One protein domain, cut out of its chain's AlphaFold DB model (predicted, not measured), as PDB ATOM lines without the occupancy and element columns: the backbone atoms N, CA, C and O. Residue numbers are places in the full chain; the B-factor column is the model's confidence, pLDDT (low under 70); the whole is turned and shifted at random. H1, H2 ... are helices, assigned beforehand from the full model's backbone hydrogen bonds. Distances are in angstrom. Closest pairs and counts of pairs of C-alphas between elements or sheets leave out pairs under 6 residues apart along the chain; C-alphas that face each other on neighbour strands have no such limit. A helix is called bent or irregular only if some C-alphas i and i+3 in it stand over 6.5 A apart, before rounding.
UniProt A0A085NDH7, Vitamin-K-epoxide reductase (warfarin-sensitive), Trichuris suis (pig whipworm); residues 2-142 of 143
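What this domain is: This is residues 2 to 142 of the 143 residues of the protein "Vitamin-K-epoxide reductase (warfarin-sensitive)" of Trichuris suis (pig whipworm) (UniProt A0A085NDH7). The longest helix, H5, and the almost as long H1 run lengthwise without meeting; the shorter H4 runs side by side with H1, and a tight turn joins it to H5 in a helical hairpin that is in contact near the turn. The tips stick out at opposite ends, residues 2 to 7 of H1 and residues 135 to 142, of which 135 to 140 belong to H5, while the short H3 sits off to one side without touching any helix. The printed part has 141 residues with five named helices, in the order H1, H2, H3, H4, H5, and no named strand; the class is all helix. It is loose and elongated, with a radius of gyration of the C-alphas of 18.3 A and spans of 64 by 35 by 29 A.

Where its parts are: Find C-alpha 102 at (0.721, -36.892, -71.610); from there H5, residues 102 to 140, runs 57.3 A to C-alpha 140 at (-6.495, 2.022, -30.203). Before it, H4 is residues 82 to 98, 25.9 A long; it is irregular, but only just, with C-alphas 94 and 97 at 6.7 A. Go back to C-alpha 2 at (13.154, -46.767, -64.422), where H1, residues 2 to 37, begins its 53.0 A. Two short helices lie between H1 and H4: H2, residues 53 to 57, and H3, residues 68 to 71.

How they stand to each other: Start at H5, where residues 105 to 112 alone touch residues 93 to 97 of H4; the closest C-alphas, those of Val 96 and Ala 105, are 5.6 A apart. This hairpin has a shallow tilt of 21 degrees, opposite ways. H4 also touches H1, with C-alphas 25 and 83 closest at 4.8 A, at a shallow tilt of 19 degrees, opposite ways. H1 and H5 are apart. H2 touches residues 28 to 32 of H1 alone, with C-alphas 32 and 57 closest at 7.2 A. H2 is close to but not clearly touching H5, with C-alphas 56 and 127 closest at 7.3 A. In H2 every O i to N i+4 pair is within hydrogen-bond range, against 31 of 32 in H1, 11 of 13 in H4 and 32 of 35 in H5; H3 is too short for such a pair.

The domain as a whole: Look at Ser 2 and Ser 142 for the two C-alphas farthest apart, 64.5 A. The printed part has no cut. The link from H1 to H2, residues 38 to 52, is long. The mean pLDDT of the printed part is 77.6, and you will find values under 70 at residues 2 to 7, 68 to 76 and 122 to 142.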
ATOM      1  N   SER A   2      13.099 -47.937 -65.319       59.47
ATOM      2  CA  SER A   2      13.154 -46.767 -64.422       59.47
ATOM      3  C   SER A   2      12.124 -45.670 -64.739       59.47
ATOM      4  O   SER A   2      11.452 -45.211 -63.827       59.47
ATOM      5  N   LEU A   3      11.902 -45.309 -66.012       56.56
ATOM      6  CA  LEU A   3      10.955 -44.230 -66.372       56.56
ATOM      7  C   LEU A   3       9.487 -44.522 -65.993       56.56
ATOM      8  O   LEU A   3       8.733 -43.611 -65.672       56.56
ATOM      9  N   LEU A   4       9.079 -45.795 -66.021       59.47
ATOM     10  CA  LEU A   4       7.698 -46.213 -65.740       59.47
ATOM     11  C   LEU A   4       7.409 -46.254 -64.224       59.47
ATOM     12  O   LEU A   4       6.275 -46.024 -63.813       59.47
ATOM     13  N   GLN A   5       8.445 -46.475 -63.401       63.38
ATOM     14  CA  GLN A   5       8.372 -46.434 -61.934       63.38
ATOM     15  C   GLN A   5       8.235 -44.990 -61.427       63.38
ATOM     16  O   GLN A   5       7.358 -44.715 -60.613       63.38
ATOM     17  N   GLU A   6       9.040 -44.066 -61.963       64.56
ATOM     18  CA  GLU A   6       8.907 -42.616 -61.725       64.56
ATOM     19  C   GLU A   6       7.508 -42.137 -62.142       64.56
ATOM     20  O   GLU A   6       6.834 -41.409 -61.412       64.56
ATOM     21  N   GLY A   7       7.038 -42.653 -63.286       69.38
ATOM     22  CA  GLY A   7       5.718 -42.409 -63.851       69.38
ATOM     23  C   GLY A   7       4.545 -42.803 -62.943       69.38
ATOM     24  O   GLY A   7       3.524 -42.128 -62.867       69.38
ATOM     25  N   LEU A   8       4.664 -43.933 -62.255       74.38
ATOM     26  CA  LEU A   8       3.608 -44.434 -61.382       74.38
ATOM     27  C   LEU A   8       3.685 -43.804 -59.985       74.38
ATOM     28  O   LEU A   8       2.656 -43.487 -59.390       74.38
ATOM     29  N   LEU A   9       4.901 -43.567 -59.484       81.62
ATOM     30  CA  LEU A   9       5.134 -42.932 -58.191       81.62
ATOM     31  C   LEU A   9       4.585 -41.503 -58.161       81.62
ATOM     32  O   LEU A   9       3.897 -41.151 -57.203       81.62
ATOM     33  N   TYR A  10       4.805 -40.707 -59.217       78.44
ATOM     34  CA  TYR A  10       4.246 -39.353 -59.271       78.44
ATOM     35  C   TYR A  10       2.714 -39.383 -59.232       78.44
ATOM     36  O   TYR A  10       2.117 -38.581 -58.519       78.44
ATOM     37  N   LYS A  11       2.068 -40.331 -59.932       80.06
ATOM     38  CA  LYS A  11       0.601 -40.465 -59.935       80.06
ATOM     39  C   LYS A  11       0.067 -40.796 -58.547       80.06
ATOM     40  O   LYS A  11      -0.934 -40.221 -58.127       80.06
ATOM     41  N   HIS A  12       0.744 -41.687 -57.824       84.19
ATOM     42  CA  HIS A  12       0.371 -42.025 -56.453       84.19
ATOM     43  C   HIS A  12       0.563 -40.850 -55.494       84.19
ATOM     44  O   HIS A  12      -0.364 -40.528 -54.757       84.19
ATOM     45  N   ILE A  13       1.719 -40.178 -55.529       84.94
ATOM     46  CA  ILE A  13       1.979 -38.985 -54.707       84.94
ATOM     47  C   ILE A  13       0.905 -37.928 -54.970       84.94
ATOM     48  O   ILE A  13       0.315 -37.386 -54.037       84.94
ATOM     49  N   TYR A  14       0.608 -37.688 -56.243       83.50
ATOM     50  CA  TYR A  14      -0.378 -36.710 -56.663       83.50
ATOM     51  C   TYR A  14      -1.788 -37.055 -56.172       83.50
ATOM     52  O   TYR A  14      -2.476 -36.212 -55.599       83.50
ATOM     53  N   SER A  15      -2.200 -38.316 -56.327       86.56
ATOM     54  CA  SER A  15      -3.480 -38.800 -55.811       86.56
ATOM     55  C   SER A  15      -3.576 -38.635 -54.294       86.56
ATOM     56  O   SER A  15      -4.624 -38.230 -53.800       86.56
ATOM     57  N   CYS A  16      -2.500 -38.910 -53.551       90.38
ATOM     58  CA  CYS A  16      -2.468 -38.721 -52.102       90.38
ATOM     59  C   CYS A  16      -2.615 -37.244 -51.710       90.38
ATOM     60  O   CYS A  16      -3.392 -36.932 -50.809       90.38
ATOM     61  N   LEU A  17      -1.910 -36.334 -52.392       88.56
ATOM     62  CA  LEU A  17      -2.020 -34.890 -52.151       88.56
ATOM     63  C   LEU A  17      -3.428 -34.366 -52.458       88.56
ATOM     64  O   LEU A  17      -3.982 -33.608 -51.667       88.56
ATOM     65  N   SER A  18      -4.018 -34.792 -53.577       90.00
ATOM     66  CA  SER A  18      -5.388 -34.425 -53.949       90.00
ATOM     67  C   SER A  18      -6.397 -34.922 -52.909       90.00
ATOM     68  O   SER A  18      -7.213 -34.135 -52.433       90.00
ATOM     69  N   LEU A  19      -6.294 -36.180 -52.463       92.06
ATOM     70  CA  LEU A  19      -7.158 -36.723 -51.409       92.06
ATOM     71  C   LEU A  19      -7.020 -35.945 -50.096       92.06
ATOM     72  O   LEU A  19      -8.030 -35.607 -49.479       92.06
ATOM     73  N   ALA A  20      -5.793 -35.616 -49.686       92.25
ATOM     74  CA  ALA A  20      -5.561 -34.776 -48.516       92.25
ATOM     75  C   ALA A  20      -6.202 -33.384 -48.684       92.25
ATOM     76  O   ALA A  20      -6.864 -32.900 -47.766       92.25
ATOM     77  N   GLY A  21      -6.082 -32.778 -49.868       90.12
ATOM     78  CA  GLY A  21      -6.719 -31.504 -50.208       90.12
ATOM     79  C   GLY A  21      -8.248 -31.553 -50.138       90.12
ATOM     80  O   GLY A  21      -8.865 -30.654 -49.562       90.12
ATOM     81  N   ILE A  22      -8.868 -32.625 -50.647       92.75
ATOM     82  CA  ILE A  22     -10.317 -32.858 -50.533       92.75
ATOM     83  C   ILE A  22     -10.714 -32.962 -49.061       92.75
ATOM     84  O   ILE A  22     -11.657 -32.295 -48.651       92.75
ATOM     85  N   ILE A  23      -9.993 -33.745 -48.253       94.44
ATOM     86  CA  ILE A  23     -10.294 -33.910 -46.821       94.44
ATOM     87  C   ILE A  23     -10.245 -32.562 -46.098       94.44
ATOM     88  O   ILE A  23     -11.174 -32.229 -45.363       94.44
ATOM     89  N   VAL A  24      -9.196 -31.767 -46.329       91.06
ATOM     90  CA  VAL A  24      -9.053 -30.436 -45.719       91.06
ATOM     91  C   VAL A  24     -10.168 -29.498 -46.180       91.06
ATOM     92  O   VAL A  24     -10.735 -28.779 -45.363       91.06
ATOM     93  N   SER A  25     -10.535 -29.542 -47.462       91.81
ATOM     94  CA  SER A  25     -11.597 -28.700 -48.027       91.81
ATOM     95  C   SER A  25     -12.983 -29.096 -47.511       91.81
ATOM     96  O   SER A  25     -13.775 -28.240 -47.135       91.81
ATOM     97  N   VAL A  26     -13.278 -30.393 -47.403       93.88
ATOM     98  CA  VAL A  26     -14.525 -30.886 -46.797       93.88
ATOM     99  C   VAL A  26     -14.580 -30.523 -45.317       93.88
ATOM    100  O   VAL A  26     -15.617 -30.074 -44.840       93.88
ATOM    101  N   TYR A  27     -13.473 -30.661 -44.585       92.56
ATOM    102  CA  TYR A  27     -13.401 -30.228 -43.193       92.56
ATOM    103  C   TYR A  27     -13.649 -28.718 -43.058       92.56
ATOM    104  O   TYR A  27     -14.459 -28.310 -42.225       92.56
ATOM    105  N   GLY A  28     -13.024 -27.915 -43.928       90.12
ATOM    106  CA  GLY A  28     -13.263 -26.480 -44.086       90.12
ATOM    107  C   GLY A  28     -14.735 -26.150 -44.306       90.12
ATOM    108  O   GLY A  28     -15.286 -25.296 -43.631       90.12
ATOM    109  N   PHE A  29     -15.406 -26.875 -45.194       91.06
ATOM    110  CA  PHE A  29     -16.831 -26.687 -45.452       91.06
ATOM    111  C   PHE A  29     -17.700 -27.073 -44.245       91.06
ATOM    112  O   PHE A  29     -18.580 -26.321 -43.832       91.06
ATOM    113  N   CYS A  30     -17.444 -28.235 -43.644       91.81
ATOM    114  CA  CYS A  30     -18.209 -28.730 -42.505       91.81
ATOM    115  C   CYS A  30     -18.084 -27.812 -41.287       91.81
ATOM    116  O   CYS A  30     -19.094 -27.517 -40.653       91.81
ATOM    117  N   LEU A  31     -16.874 -27.342 -40.957       92.00
ATOM    118  CA  LEU A  31     -16.684 -26.433 -39.821       92.00
ATOM    119  C   LEU A  31     -17.457 -25.130 -40.036       92.00
ATOM    120  O   LEU A  31     -18.045 -24.606 -39.100       92.00
ATOM    121  N   GLU A  32     -17.491 -24.643 -41.269       89.19
ATOM    122  CA  GLU A  32     -18.174 -23.426 -41.679       89.19
ATOM    123  C   GLU A  32     -19.701 -23.532 -41.551       89.19
ATOM    124  O   GLU A  32     -20.353 -22.584 -41.107       89.19
ATOM    125  N   VAL A  33     -20.264 -24.693 -41.898       90.69
ATOM    126  CA  VAL A  33     -21.689 -25.007 -41.710       90.69
ATOM    127  C   VAL A  33     -22.019 -25.174 -40.226       90.69
ATOM    128  O   VAL A  33     -22.985 -24.593 -39.736       90.69
ATOM    129  N   ILE A  34     -21.206 -25.933 -39.484       91.94
ATOM    130  CA  ILE A  34     -21.418 -26.155 -38.047       91.94
ATOM    131  C   ILE A  34     -21.326 -24.833 -37.288       91.94
ATOM    132  O   ILE A  34     -22.147 -24.588 -36.415       91.94
ATOM    133  N   LYS A  35     -20.372 -23.962 -37.629       89.00
ATOM    134  CA  LYS A  35     -20.184 -22.667 -36.967       89.00
ATOM    135  C   LYS A  35     -21.308 -21.673 -37.266       89.00
ATOM    136  O   LYS A  35     -21.616 -20.845 -36.415       89.00
ATOM    137  N   GLU A  36     -21.908 -21.747 -38.455       89.12
ATOM    138  CA  GLU A  36     -23.104 -20.967 -38.794       89.12
ATOM    139  C   GLU A  36     -24.316 -21.415 -37.964       89.12
ATOM    140  O   GLU A  36     -25.104 -20.578 -37.531       89.12
ATOM    141  N   TYR A  37     -24.435 -22.719 -37.694       91.81
ATOM    142  CA  TYR A  37     -25.511 -23.276 -36.874       91.81
ATOM    143  C   TYR A  37     -25.290 -23.092 -35.361       91.81
ATOM    144  O   TYR A  37     -26.211 -22.716 -34.639       91.81
ATOM    145  N   ASP A  38     -24.074 -23.343 -34.879       92.50
ATOM    146  CA  ASP A  38     -23.661 -23.215 -33.483       92.50
ATOM    147  C   ASP A  38     -22.450 -22.269 -33.369       92.50
ATOM    148  O   ASP A  38     -21.292 -22.689 -33.490       92.50
ATOM    149  N   PRO A  39     -22.691 -20.978 -33.070       88.00
ATOM    150  CA  PRO A  39     -21.628 -19.994 -32.904       88.00
ATOM    151  C   PRO A  39     -20.659 -20.315 -31.757       88.00
ATOM    152  O   PRO A  39     -19.553 -19.768 -31.731       88.00
ATOM    153  N   SER A  40     -21.030 -21.189 -30.815       89.81
ATOM    154  CA  SER A  40     -20.178 -21.575 -29.684       89.81
ATOM    155  C   SER A  40     -19.173 -22.683 -30.027       89.81
ATOM    156  O   SER A  40     -18.179 -22.841 -29.318       89.81
ATOM    157  N   TYR A  41     -19.357 -23.383 -31.152       89.19
ATOM    158  CA  TYR A  41     -18.474 -24.464 -31.592       89.19
ATOM    159  C   TYR A  41     -17.046 -23.976 -31.889       89.19
ATOM    160  O   TYR A  41     -16.845 -23.040 -32.664       89.19
ATOM    161  N   THR A  42     -16.031 -24.624 -31.315       88.56
ATOM    162  CA  THR A  42     -14.609 -24.324 -31.566       88.56
ATOM    163  C   THR A  42     -13.961 -25.435 -32.403       88.56
ATOM    164  O   THR A  42     -13.815 -26.552 -31.897       88.56
ATOM    165  N   PRO A  43     -13.564 -25.166 -33.661       88.56
ATOM    166  CA  PRO A  43     -12.922 -26.160 -34.522       88.56
ATOM    167  C   PRO A  43     -11.531 -26.578 -34.023       88.56
ATOM    168  O   PRO A  43     -10.825 -25.790 -33.401       88.56
ATOM    169  N   LEU A  44     -11.065 -27.775 -34.403       87.88
ATOM    170  CA  LEU A  44      -9.721 -28.264 -34.042       87.88
ATOM    171  C   LEU A  44      -8.581 -27.422 -34.639       87.88
ATOM    172  O   LEU A  44      -7.473 -27.415 -34.114       87.88
ATOM    173  N   CYS A  45      -8.844 -26.736 -35.752       87.75
ATOM    174  CA  CYS A  45      -7.877 -25.860 -36.415       87.75
ATOM    175  C   CYS A  45      -7.797 -24.462 -35.778       87.75
ATOM    176  O   CYS A  45      -7.042 -23.616 -36.255       87.75
ATOM    177  N   ASP A  46      -8.578 -24.207 -34.727       87.00
ATOM    178  CA  ASP A  46      -8.566 -22.966 -33.959       87.00
ATOM    179  C   ASP A  46      -7.616 -23.127 -32.760       87.00
ATOM    180  O   ASP A  46      -8.022 -23.459 -31.647       87.00
ATOM    181  N   VAL A  47      -6.310 -22.995 -33.016       85.19
ATOM    182  CA  VAL A  47      -5.253 -23.331 -32.042       85.19
ATOM    183  C   VAL A  47      -5.010 -22.182 -31.069       85.19
ATOM    184  O   VAL A  47      -4.804 -22.396 -29.874       85.19
ATOM    185  N   ASN A  48      -4.989 -20.945 -31.570       79.00
ATOM    186  CA  ASN A  48      -4.826 -19.750 -30.748       79.00
ATOM    187  C   ASN A  48      -5.471 -18.527 -31.426       79.00
ATOM    188  O   ASN A  48      -5.901 -18.583 -32.574       79.00
ATOM    189  N   GLN A  49      -5.516 -17.378 -30.744       74.62
ATOM    190  CA  GLN A  49      -6.156 -16.179 -31.303       74.62
ATOM    191  C   GLN A  49      -5.513 -15.632 -32.590       74.62
ATOM    192  O   GLN A  49      -6.202 -14.921 -33.323       74.62
ATOM    193  N   GLN A  50      -4.230 -15.900 -32.824       71.31
ATOM    194  CA  GLN A  50      -3.487 -15.563 -34.042       71.31
ATOM    195  C   GLN A  50      -3.640 -16.653 -35.118       71.31
ATOM    196  O   GLN A  50      -3.737 -16.318 -36.288       71.31
ATOM    197  N   VAL A  51      -3.724 -17.931 -34.732       74.06
ATOM    198  CA  VAL A  51      -3.871 -19.088 -35.632       74.06
ATOM    199  C   VAL A  51      -5.280 -19.661 -35.485       74.06
ATOM    200  O   VAL A  51      -5.503 -20.630 -34.753       74.06
ATOM    201  N   SER A  52      -6.232 -19.010 -36.161       81.81
ATOM    202  CA  SER A  52      -7.660 -19.336 -36.111       81.81
ATOM    203  C   SER A  52      -8.232 -19.526 -37.513       81.81
ATOM    204  O   SER A  52      -8.487 -18.557 -38.232       81.81
ATOM    205  N   CYS A  53      -8.489 -20.783 -37.888       85.25
ATOM    206  CA  CYS A  53      -9.157 -21.109 -39.151       85.25
ATOM    207  C   CYS A  53     -10.559 -20.487 -39.244       85.25
ATOM    208  O   CYS A  53     -10.965 -20.044 -40.313       85.25
ATOM    209  N   THR A  54     -11.276 -20.397 -38.121       84.19
ATOM    210  CA  THR A  54     -12.609 -19.792 -38.042       84.19
ATOM    211  C   THR A  54     -12.584 -18.337 -38.495       84.19
ATOM    212  O   THR A  54     -13.430 -17.921 -39.280       84.19
ATOM    213  N   LYS A  55     -11.609 -17.553 -38.011       80.44
ATOM    214  CA  LYS A  55     -11.489 -16.132 -38.365       80.44
ATOM    215  C   LYS A  55     -11.179 -15.932 -39.844       80.44
ATOM    216  O   LYS A  55     -11.740 -15.023 -40.440       80.44
ATOM    217  N   ALA A  56     -10.309 -16.771 -40.403       79.44
ATOM    218  CA  ALA A  56      -9.958 -16.717 -41.818       79.44
ATOM    219  C   ALA A  56     -11.140 -17.128 -42.714       79.44
ATOM    220  O   ALA A  56     -11.450 -16.454 -43.684       79.44
ATOM    221  N   MET A  57     -11.840 -18.214 -42.377       79.50
ATOM    222  CA  MET A  57     -12.913 -18.760 -43.220       79.50
ATOM    223  C   MET A  57     -14.245 -18.007 -43.106       79.50
ATOM    224  O   MET A  57     -15.013 -17.970 -44.058       79.50
ATOM    225  N   MET A  58     -14.534 -17.375 -41.965       80.56
ATOM    226  CA  MET A  58     -15.762 -16.585 -41.774       80.56
ATOM    227  C   MET A  58     -15.605 -15.112 -42.185       80.56
ATOM    228  O   MET A  58     -16.526 -14.318 -41.983       80.56
ATOM    229  N   SER A  59     -14.447 -14.719 -42.720       79.31
ATOM    230  CA  SER A  59     -14.233 -13.373 -43.245       79.31
ATOM    231  C   SER A  59     -15.019 -13.157 -44.550       79.31
ATOM    232  O   SER A  59     -15.503 -14.099 -45.179       79.31
ATOM    233  N   SER A  60     -15.099 -11.906 -45.011       73.31
ATOM    234  CA  SER A  60     -15.663 -11.579 -46.330       73.31
ATOM    235  C   SER A  60     -14.916 -12.247 -47.491       73.31
ATOM    236  O   SER A  60     -15.491 -12.452 -48.553       73.31
ATOM    237  N   TRP A  61     -13.641 -12.579 -47.297       72.62
ATOM    238  CA  TRP A  61     -12.790 -13.224 -48.296       72.62
ATOM    239  C   TRP A  61     -12.918 -14.747 -48.277       72.62
ATOM    240  O   TRP A  61     -12.630 -15.386 -49.287       72.62
ATOM    241  N   GLY A  62     -13.428 -15.320 -47.179       73.88
ATOM    242  CA  GLY A  62     -13.814 -16.727 -47.052       73.88
ATOM    243  C   GLY A  62     -14.975 -17.154 -47.962       73.88
ATOM    244  O   GLY A  62     -15.244 -18.348 -48.101       73.88
ATOM    245  N   ARG A  63     -15.640 -16.203 -48.632       79.44
ATOM    246  CA  ARG A  63     -16.639 -16.449 -49.682       79.44
ATOM    247  C   ARG A  63     -16.174 -15.868 -51.013       79.44
ATOM    248  O   ARG A  63     -15.783 -14.705 -51.083       79.44
ATOM    249  N   GLY A  64     -16.213 -16.677 -52.070       75.00
ATOM    250  CA  GLY A  64     -15.899 -16.256 -53.436       75.00
ATOM    251  C   GLY A  64     -14.539 -15.564 -53.578       75.00
ATOM    252  O   GLY A  64     -14.394 -14.666 -54.408       75.00
ATOM    253  N   PHE A  65     -13.563 -15.919 -52.735       76.44
ATOM    254  CA  PHE A  65     -12.249 -15.270 -52.646       76.44
ATOM    255  C   PHE A  65     -12.304 -13.748 -52.409       76.44
ATOM    256  O   PHE A  65     -11.357 -13.052 -52.760       76.44
ATOM    257  N   GLY A  66     -13.422 -13.197 -51.912       70.38
ATOM    258  CA  GLY A  66     -13.649 -11.753 -51.730       70.38
ATOM    259  C   GLY A  66     -13.743 -10.927 -53.023       70.38
ATOM    260  O   GLY A  66     -14.089  -9.749 -52.984       70.38
ATOM    261  N   ILE A  67     -13.457 -11.533 -54.177       70.38
ATOM    262  CA  ILE A  67     -13.437 -10.881 -55.492       70.38
ATOM    263  C   ILE A  67     -14.759 -11.122 -56.218       70.38
ATOM    264  O   ILE A  67     -15.235 -10.251 -56.949       70.38
ATOM    265  N   VAL A  68     -15.373 -12.292 -56.014       68.31
ATOM    266  CA  VAL A  68     -16.601 -12.651 -56.727       68.31
ATOM    267  C   VAL A  68     -17.751 -11.720 -56.361       68.31
ATOM    268  O   VAL A  68     -18.460 -11.329 -57.273       68.31
ATOM    269  N   SER A  69     -17.878 -11.269 -55.111       64.50
ATOM    270  CA  SER A  69     -18.888 -10.269 -54.716       64.50
ATOM    271  C   SER A  69     -18.685  -8.890 -55.359       64.50
ATOM    272  O   SER A  69     -19.620  -8.105 -55.455       64.50
ATOM    273  N   THR A  70     -17.463  -8.570 -55.800       65.00
ATOM    274  CA  THR A  70     -17.158  -7.290 -56.462       65.00
ATOM    275  C   THR A  70     -17.397  -7.358 -57.974       65.00
ATOM    276  O   THR A  70     -17.665  -6.339 -58.606       65.00
ATOM    277  N   LEU A  71     -17.283  -8.551 -58.573       66.12
ATOM    278  CA  LEU A  71     -17.436  -8.770 -60.019       66.12
ATOM    279  C   LEU A  71     -18.810  -9.324 -60.419       66.12
ATOM    280  O   LEU A  71     -19.264  -9.091 -61.537       66.12
ATOM    281  N   PHE A  72     -19.454 -10.066 -59.525       62.47
ATOM    282  CA  PHE A  72     -20.773 -10.654 -59.688       62.47
ATOM    283  C   PHE A  72     -21.645 -10.211 -58.510       62.47
ATOM    284  O   PHE A  72     -21.155 -10.088 -57.392       62.47
ATOM    285  N   ASP A  73     -22.927  -9.965 -58.778       64.06
ATOM    286  CA  ASP A  73     -23.923  -9.593 -57.766       64.06
ATOM    287  C   ASP A  73     -23.855 -10.523 -56.536       64.06
ATOM    288  O   ASP A  73     -23.546 -11.711 -56.683       64.06
ATOM    289  N   GLU A  74     -24.131 -10.012 -55.332       61.66
ATOM    290  CA  GLU A  74     -23.943 -10.775 -54.082       61.66
ATOM    291  C   GLU A  74     -24.788 -12.061 -54.033       61.66
ATOM    292  O   GLU A  74     -24.372 -13.042 -53.409       61.66
ATOM    293  N   ASP A  75     -25.910 -12.079 -54.760       64.19
ATOM    294  CA  ASP A  75     -26.827 -13.214 -54.922       64.19
ATOM    295  C   ASP A  75     -26.412 -14.202 -56.031       64.19
ATOM    296  O   ASP A  75     -27.130 -15.156 -56.349       64.19
ATOM    297  N   SER A  76     -25.256 -13.996 -56.663       69.81
ATOM    298  CA  SER A  76     -24.759 -14.903 -57.691       69.81
ATOM    299  C   SER A  76     -24.503 -16.294 -57.110       69.81
ATOM    300  O   SER A  76     -23.913 -16.455 -56.044       69.81
ATOM    301  N   VAL A  77     -24.849 -17.333 -57.878       72.75
ATOM    302  CA  VAL A  77     -24.547 -18.741 -57.550       72.75
ATOM    303  C   VAL A  77     -23.041 -18.958 -57.338       72.75
ATOM    304  O   VAL A  77     -22.649 -19.922 -56.687       72.75
ATOM    305  N   LEU A  78     -22.205 -18.048 -57.847       71.88
ATOM    306  CA  LEU A  78     -20.754 -18.032 -57.681       71.88
ATOM    307  C   LEU A  78     -20.282 -17.397 -56.360       71.88
ATOM    308  O   LEU A  78     -19.089 -17.389 -56.099       71.88
ATOM    309  N   ASN A  79     -21.154 -16.872 -55.503       77.94
ATOM    310  CA  ASN A  79     -20.760 -16.396 -54.177       77.94
ATOM    311  C   ASN A  79     -20.816 -17.543 -53.149       77.94
ATOM    312  O   ASN A  79     -21.576 -17.514 -52.181       77.94
ATOM    313  N   GLN A  80     -20.053 -18.612 -53.402       83.75
ATOM    314  CA  GLN A  80     -19.979 -19.773 -52.511       83.75
ATOM    315  C   GLN A  80     -18.819 -19.653 -51.524       83.75
ATOM    316  O   GLN A  80     -17.859 -18.913 -51.729       83.75
ATOM    317  N   ARG A  81     -18.884 -20.440 -50.452       85.56
ATOM    318  CA  ARG A  81     -17.806 -20.602 -49.471       85.56
ATOM    319  C   ARG A  81     -16.530 -21.139 -50.144       85.56
ATOM    320  O   ARG A  81     -16.605 -22.075 -50.941       85.56
ATOM    321  N   ASN A  82     -15.359 -20.601 -49.805       85.62
ATOM    322  CA  ASN A  82     -14.069 -20.975 -50.403       85.62
ATOM    323  C   ASN A  82     -13.773 -22.486 -50.390       85.62
ATOM    324  O   ASN A  82     -13.315 -23.009 -51.413       85.62
ATOM    325  N   PRO A  83     -14.078 -23.228 -49.306       87.81
ATOM    326  CA  PRO A  83     -13.860 -24.668 -49.283       87.81
ATOM    327  C   PRO A  83     -14.623 -25.439 -50.374       87.81
ATOM    328  O   PRO A  83     -14.153 -26.491 -50.802       87.81
ATOM    329  N   VAL A  84     -15.742 -24.914 -50.895       88.38
ATOM    330  CA  VAL A  84     -16.476 -25.516 -52.026       88.38
ATOM    331  C   VAL A  84     -15.627 -25.494 -53.300       88.38
ATOM    332  O   VAL A  84     -15.544 -26.504 -54.003       88.38
ATOM    333  N   TYR A  85     -14.934 -24.382 -53.567       86.88
ATOM    334  CA  TYR A  85     -13.973 -24.297 -54.671       86.88
ATOM    335  C   TYR A  85     -12.792 -25.236 -54.462       86.88
ATOM    336  O   TYR A  85     -12.350 -25.862 -55.419       86.88
ATOM    337  N   GLY A  86     -12.329 -25.391 -53.219       87.19
ATOM    338  CA  GLY A  86     -11.297 -26.365 -52.861       87.19
ATOM    339  C   GLY A  86     -11.706 -27.800 -53.203       87.19
ATOM    340  O   GLY A  86     -10.966 -28.503 -53.888       87.19
ATOM    341  N   VAL A  87     -12.914 -28.227 -52.814       89.69
ATOM    342  CA  VAL A  87     -13.431 -29.569 -53.149       89.69
ATOM    343  C   VAL A  87     -13.504 -29.772 -54.663       89.69
ATOM    344  O   VAL A  87     -13.025 -30.794 -55.161       89.69
ATOM    345  N   ALA A  88     -14.066 -28.811 -55.401       89.00
ATOM    346  CA  ALA A  88     -14.160 -28.892 -56.857       89.00
ATOM    347  C   ALA A  88     -12.770 -28.981 -57.505       89.00
ATOM    348  O   ALA A  88     -12.521 -29.864 -58.325       89.00
ATOM    349  N   PHE A  89     -11.851 -28.117 -57.079       87.62
ATOM    350  CA  PHE A  89     -10.481 -28.070 -57.562       87.62
ATOM    351  C   PHE A  89      -9.752 -29.394 -57.310       87.62
ATOM    352  O   PHE A  89      -9.350 -30.059 -58.259       87.62
ATOM    353  N   TYR A  90      -9.657 -29.862 -56.062       88.56
ATOM    354  CA  TYR A  90      -8.927 -31.100 -55.771       88.56
ATOM    355  C   TYR A  90      -9.555 -32.342 -56.419       88.56
ATOM    356  O   TYR A  90      -8.831 -33.285 -56.739       88.56
ATOM    357  N   THR A  91     -10.868 -32.330 -56.676       89.06
ATOM    358  CA  THR A  91     -11.546 -33.376 -57.457       89.06
ATOM    359  C   THR A  91     -11.107 -33.361 -58.921       89.06
ATOM    360  O   THR A  91     -10.816 -34.420 -59.473       89.06
ATOM    361  N   LEU A  92     -11.010 -32.184 -59.551       85.31
ATOM    362  CA  LEU A  92     -10.477 -32.056 -60.911       85.31
ATOM    363  C   LEU A  92      -9.028 -32.537 -60.980       85.31
ATOM    364  O   LEU A  92      -8.690 -33.313 -61.872       85.31
ATOM    365  N   LEU A  93      -8.216 -32.178 -59.984       84.25
ATOM    366  CA  LEU A  93      -6.834 -32.637 -59.879       84.25
ATOM    367  C   LEU A  93      -6.779 -34.166 -59.842       84.25
ATOM    368  O   LEU A  93      -5.981 -34.766 -60.550       84.25
ATOM    369  N   LEU A  94      -7.671 -34.832 -59.107       85.56
ATOM    370  CA  LEU A  94      -7.719 -36.298 -59.069       85.56
ATOM    371  C   LEU A  94      -7.974 -36.932 -60.453       85.56
ATOM    372  O   LEU A  94      -7.530 -38.052 -60.707       85.56
ATOM    373  N   ILE A  95      -8.659 -36.220 -61.352       84.88
ATOM    374  CA  ILE A  95      -9.025 -36.693 -62.696       84.88
ATOM    375  C   ILE A  95      -7.876 -36.510 -63.702       84.88
ATOM    376  O   ILE A  95      -7.691 -37.364 -64.573       84.88
ATOM    377  N   VAL A  96      -7.064 -35.452 -63.583       81.12
ATOM    378  CA  VAL A  96      -5.980 -35.127 -64.539       81.12
ATOM    379  C   VAL A  96      -4.985 -36.291 -64.775       81.12
ATOM    380  O   VAL A  96      -4.726 -36.607 -65.938       81.12
ATOM    381  N   PRO A  97      -4.476 -37.015 -63.753       78.19
ATOM    382  CA  PRO A  97      -3.549 -38.142 -63.935       78.19
ATOM    383  C   PRO A  97      -4.127 -39.358 -64.682       78.19
ATOM    384  O   PRO A  97      -3.369 -40.253 -65.081       78.19
ATOM    385  N   ILE A  98      -5.456 -39.425 -64.820       78.88
ATOM    386  CA  ILE A  98      -6.188 -40.508 -65.498       78.88
ATOM    387  C   ILE A  98      -6.193 -40.281 -67.020       78.88
ATOM    388  O   ILE A  98      -6.368 -41.226 -67.796       78.88
ATOM    389  N   ILE A  99      -5.955 -39.044 -67.469       82.38
ATOM    390  CA  ILE A  99      -5.885 -38.687 -68.886       82.38
ATOM    391  C   ILE A  99      -4.665 -39.374 -69.518       82.38
ATOM    392  O   ILE A  99      -3.541 -39.262 -69.037       82.38
ATOM    393  N   LYS A 100      -4.901 -40.121 -70.605       76.50
ATOM    394  CA  LYS A 100      -3.860 -40.902 -71.301       76.50
ATOM    395  C   LYS A 100      -2.903 -40.036 -72.121       76.50
ATOM    396  O   LYS A 100      -1.777 -40.450 -72.366       76.50
ATOM    397  N   GLU A 101      -3.367 -38.866 -72.544       80.94
ATOM    398  CA  GLU A 101      -2.578 -37.903 -73.304       80.94
ATOM    399  C   GLU A 101      -1.618 -37.151 -72.377       80.94
ATOM    400  O   GLU A 101      -2.035 -36.280 -71.609       80.94
ATOM    401  N   GLU A 102      -0.325 -37.471 -72.467       74.88
ATOM    402  CA  GLU A 102       0.721 -36.892 -71.610       74.88
ATOM    403  C   GLU A 102       0.810 -35.365 -71.739       74.88
ATOM    404  O   GLU A 102       1.058 -34.678 -70.746       74.88
ATOM    405  N   LEU A 103       0.545 -34.814 -72.930       76.12
ATOM    406  CA  LEU A 103       0.537 -33.367 -73.162       76.12
ATOM    407  C   LEU A 103      -0.595 -32.682 -72.385       76.12
ATOM    408  O   LEU A 103      -0.361 -31.687 -71.704       76.12
ATOM    409  N   ILE A 104      -1.812 -33.224 -72.462       76.62
ATOM    410  CA  ILE A 104      -2.996 -32.650 -71.809       76.62
ATOM    411  C   ILE A 104      -2.855 -32.753 -70.292       76.62
ATOM    412  O   ILE A 104      -3.122 -31.781 -69.590       76.62
ATOM    413  N   ALA A 105      -2.380 -33.897 -69.795       76.81
ATOM    414  CA  ALA A 105      -2.108 -34.077 -68.377       76.81
ATOM    415  C   ALA A 105      -1.048 -33.077 -67.885       76.81
ATOM    416  O   ALA A 105      -1.279 -32.374 -66.907       76.81
ATOM    417  N   THR A 106       0.077 -32.940 -68.598       77.12
ATOM    418  CA  THR A 106       1.163 -32.017 -68.221       77.12
ATOM    419  C   THR A 106       0.715 -30.557 -68.240       77.12
ATOM    420  O   THR A 106       0.986 -29.821 -67.293       77.12
ATOM    421  N   VAL A 107       0.005 -30.129 -69.287       82.12
ATOM    422  CA  VAL A 107      -0.535 -28.764 -69.372       82.12
ATOM    423  C   VAL A 107      -1.542 -28.514 -68.250       82.12
ATOM    424  O   VAL A 107      -1.446 -27.485 -67.586       82.12
ATOM    425  N   GLY A 108      -2.445 -29.464 -67.985       80.50
ATOM    426  CA  GLY A 108      -3.380 -29.396 -66.858       80.50
ATOM    427  C   GLY A 108      -2.660 -29.222 -65.520       80.50
ATOM    428  O   GLY A 108      -2.947 -28.279 -64.790       80.50
ATOM    429  N   PHE A 109      -1.634 -30.038 -65.250       79.19
ATOM    430  CA  PHE A 109      -0.839 -29.940 -64.021       79.19
ATOM    431  C   PHE A 109      -0.150 -28.585 -63.844       79.19
ATOM    432  O   PHE A 109      -0.121 -28.043 -62.735       79.19
ATOM    433  N   VAL A 110       0.428 -28.034 -64.915       83.88
ATOM    434  CA  VAL A 110       1.097 -26.726 -64.860       83.88
ATOM    435  C   VAL A 110       0.082 -25.625 -64.569       83.88
ATOM    436  O   VAL A 110       0.329 -24.791 -63.700       83.88
ATOM    437  N   LEU A 111      -1.068 -25.644 -65.247       83.75
ATOM    438  CA  LEU A 111      -2.133 -24.666 -65.032       83.75
ATOM    439  C   LEU A 111      -2.685 -24.732 -63.604       83.75
ATOM    440  O   LEU A 111      -2.784 -23.695 -62.950       83.75
ATOM    441  N   ASP A 112      -2.949 -25.934 -63.090       81.50
ATOM    442  CA  ASP A 112      -3.428 -26.144 -61.720       81.50
ATOM    443  C   ASP A 112      -2.417 -25.645 -60.678       81.50
ATOM    444  O   ASP A 112      -2.791 -25.018 -59.687       81.50
ATOM    445  N   THR A 113      -1.119 -25.866 -60.911       80.00
ATOM    446  CA  THR A 113      -0.055 -25.399 -60.007       80.00
ATOM    447  C   THR A 113       0.056 -23.876 -60.014       80.00
ATOM    448  O   THR A 113       0.203 -23.256 -58.961       80.00
ATOM    449  N   VAL A 114      -0.027 -23.244 -61.186       86.50
ATOM    450  CA  VAL A 114      -0.022 -21.778 -61.296       86.50
ATOM    451  C   VAL A 114      -1.249 -21.193 -60.597       86.50
ATOM    452  O   VAL A 114      -1.110 -20.252 -59.816       86.50
ATOM    453  N   LEU A 115      -2.427 -21.789 -60.806       83.19
ATOM    454  CA  LEU A 115      -3.664 -21.359 -60.165       83.19
ATOM    455  C   LEU A 115      -3.580 -21.472 -58.639       83.19
ATOM    456  O   LEU A 115      -3.893 -20.508 -57.948       83.19
ATOM    457  N   LEU A 116      -3.093 -22.598 -58.107       79.94
ATOM    458  CA  LEU A 116      -2.884 -22.778 -56.668       79.94
ATOM    459  C   LEU A 116      -1.958 -21.732 -56.071       79.94
ATOM    460  O   LEU A 116      -2.239 -21.244 -54.987       79.94
ATOM    461  N   ASN A 117      -0.867 -21.385 -56.753       82.00
ATOM    462  CA  ASN A 117       0.046 -20.358 -56.258       82.00
ATOM    463  C   ASN A 117      -0.642 -18.991 -56.198       82.00
ATOM    464  O   ASN A 117      -0.524 -18.293 -55.194       82.00
ATOM    465  N   ILE A 118      -1.412 -18.631 -57.228       81.62
ATOM    466  CA  ILE A 118      -2.181 -17.381 -57.246       81.62
ATOM    467  C   ILE A 118      -3.201 -17.374 -56.099       81.62
ATOM    468  O   ILE A 118      -3.221 -16.440 -55.297       81.62
ATOM    469  N   LEU A 119      -3.992 -18.441 -55.959       77.50
ATOM    470  CA  LEU A 119      -4.985 -18.560 -54.891       77.50
ATOM    471  C   LEU A 119      -4.328 -18.564 -53.502       77.50
ATOM    472  O   LEU A 119      -4.772 -17.837 -52.618       77.50
ATOM    473  N   ALA A 120      -3.223 -19.284 -53.312       75.56
ATOM    474  CA  ALA A 120      -2.478 -19.306 -52.054       75.56
ATOM    475  C   ALA A 120      -1.961 -17.913 -51.680       75.56
ATOM    476  O   ALA A 120      -2.136 -17.484 -50.543       75.56
ATOM    477  N   THR A 121      -1.415 -17.157 -52.640       70.75
ATOM    478  CA  THR A 121      -0.984 -15.772 -52.383       70.75
ATOM    479  C   THR A 121      -2.146 -14.845 -52.033       70.75
ATOM    480  O   THR A 121      -1.983 -13.981 -51.172       70.75
ATOM    481  N   SER A 122      -3.328 -15.047 -52.627       66.75
ATOM    482  CA  SER A 122      -4.525 -14.280 -52.259       66.75
ATOM    483  C   SER A 122      -5.012 -14.600 -50.839       66.75
ATOM    484  O   SER A 122      -5.397 -13.691 -50.114       66.75
ATOM    485  N   VAL A 123      -4.890 -15.861 -50.407       64.75
ATOM    486  CA  VAL A 123      -5.265 -16.316 -49.057       64.75
ATOM    487  C   VAL A 123      -4.238 -15.871 -47.999       64.75
ATOM    488  O   VAL A 123      -4.617 -15.447 -46.912       64.75
ATOM    489  N   GLN A 124      -2.935 -15.889 -48.300       52.72
ATOM    490  CA  GLN A 124      -1.886 -15.430 -47.371       52.72
ATOM    491  C   GLN A 124      -1.801 -13.907 -47.222       52.72
ATOM    492  O   GLN A 124      -1.415 -13.425 -46.155       52.72
ATOM    493  N   GLY A 125      -2.201 -13.132 -48.236       53.00
ATOM    494  CA  GLY A 125      -2.356 -11.678 -48.094       53.00
ATOM    495  C   GLY A 125      -3.353 -11.293 -46.990       53.00
ATOM    496  O   GLY A 125      -3.212 -10.249 -46.354       53.00
ATOM    497  N   GLU A 126      -4.315 -12.168 -46.703       54.38
ATOM    498  CA  GLU A 126      -5.386 -11.940 -45.738       54.38
ATOM    499  C   GLU A 126      -4.949 -12.143 -44.278       54.38
ATOM    500  O   GLU A 126      -5.321 -11.351 -43.411       54.38
ATOM    501  N   GLU A 127      -4.091 -13.130 -43.994       54.50
ATOM    502  CA  GLU A 127      -3.518 -13.343 -42.654       54.50
ATOM    503  C   GLU A 127      -2.645 -12.143 -42.236       54.50
ATOM    504  O   GLU A 127      -2.665 -11.709 -41.080       54.50
ATOM    505  N   VAL A 128      -1.958 -11.521 -43.204       55.28
ATOM    506  CA  VAL A 128      -1.186 -10.285 -43.011       55.28
ATOM    507  C   VAL A 128      -2.106  -9.093 -42.726       55.28
ATOM    508  O   VAL A 128      -1.865  -8.371 -41.758       55.28
ATOM    509  N   ILE A 129      -3.188  -8.896 -43.489       57.06
ATOM    510  CA  ILE A 129      -4.139  -7.787 -43.265       57.06
ATOM    511  C   ILE A 129      -4.897  -7.960 -41.939       57.06
ATOM    512  O   ILE A 129      -5.054  -6.996 -41.188       57.06
ATOM    513  N   ALA A 130      -5.322  -9.180 -41.601       57.53
ATOM    514  CA  ALA A 130      -5.972  -9.488 -40.329       57.53
ATOM    515  C   ALA A 130      -5.026  -9.271 -39.135       57.53
ATOM    516  O   ALA A 130      -5.443  -8.731 -38.107       57.53
ATOM    517  N   THR A 131      -3.739  -9.610 -39.284       57.03
ATOM    518  CA  THR A 131      -2.702  -9.347 -38.273       57.03
ATOM    519  C   THR A 131      -2.438  -7.847 -38.112       57.03
ATOM    520  O   THR A 131      -2.395  -7.358 -36.981       57.03
ATOM    521  N   VAL A 132      -2.340  -7.091 -39.212       60.19
ATOM    522  CA  VAL A 132      -2.178  -5.625 -39.190       60.19
ATOM    523  C   VAL A 132      -3.383  -4.944 -38.532       60.19
ATOM    524  O   VAL A 132      -3.206  -4.098 -37.656       60.19
ATOM    525  N   ASN A 133      -4.611  -5.358 -38.863       60.16
ATOM    526  CA  ASN A 133      -5.823  -4.813 -38.247       60.16
ATOM    527  C   ASN A 133      -5.943  -5.183 -36.759       60.16
ATOM    528  O   ASN A 133      -6.330  -4.340 -35.949       60.16
ATOM    529  N   GLN A 134      -5.558  -6.399 -36.353       63.12
ATOM    530  CA  GLN A 134      -5.500  -6.758 -34.932       63.12
ATOM    531  C   GLN A 134      -4.436  -5.963 -34.159       63.12
ATOM    532  O   GLN A 134      -4.656  -5.656 -32.987       63.12
ATOM    533  N   GLN A 135      -3.296  -5.627 -34.771       57.84
ATOM    534  CA  GLN A 135      -2.278  -4.777 -34.142       57.84
ATOM    535  C   GLN A 135      -2.731  -3.315 -34.038       57.84
ATOM    536  O   GLN A 135      -2.583  -2.715 -32.974       57.84
ATOM    537  N   SER A 136      -3.359  -2.780 -35.088       58.56
ATOM    538  CA  SER A 136      -3.930  -1.427 -35.094       58.56
ATOM    539  C   SER A 136      -5.016  -1.259 -34.023       58.56
ATOM    540  O   SER A 136      -5.007  -0.285 -33.270       58.56
ATOM    541  N   ASN A 137      -5.897  -2.251 -33.861       55.78
ATOM    542  CA  ASN A 137      -6.972  -2.183 -32.871       55.78
ATOM    543  C   ASN A 137      -6.458  -2.327 -31.423       55.78
ATOM    544  O   ASN A 137      -6.974  -1.675 -30.520       55.78
ATOM    545  N   ARG A 138      -5.383  -3.102 -31.188       55.62
ATOM    546  CA  ARG A 138      -4.727  -3.141 -29.864       55.62
ATOM    547  C   ARG A 138      -4.117  -1.793 -29.473       55.62
ATOM    548  O   ARG A 138      -4.197  -1.444 -28.299       55.62
ATOM    549  N   GLN A 139      -3.559  -1.040 -30.426       56.78
ATOM    550  CA  GLN A 139      -3.037   0.313 -30.179       56.78
ATOM    551  C   GLN A 139      -4.153   1.331 -29.880       56.78
ATOM    552  O   GLN A 139      -3.958   2.225 -29.058       56.78
ATOM    553  N   ALA A 140      -5.337   1.169 -30.478       58.34
ATOM    554  CA  ALA A 140      -6.495   2.022 -30.203       58.34
ATOM    555  C   ALA A 140      -7.090   1.804 -28.796       58.34
ATOM    556  O   ALA A 140      -7.531   2.757 -28.169       58.34
ATOM    557  N   THR A 141      -7.063   0.575 -28.264       56.88
ATOM    558  CA  THR A 141      -7.533   0.267 -26.894       56.88
ATOM    559  C   THR A 141      -6.524   0.558 -25.775       56.88
ATOM    560  O   THR A 141      -6.879   0.441 -24.605       56.88
ATOM    561  N   SER A 142      -5.276   0.910 -26.101       54.94
ATOM    562  CA  SER A 142      -4.245   1.300 -25.124       54.94
ATOM    563  C   SER A 142      -4.040   2.819 -25.008       54.94
ATOM    564  O   SER A 142      -3.037   3.236 -24.430       54.94
TER     565      SER A 142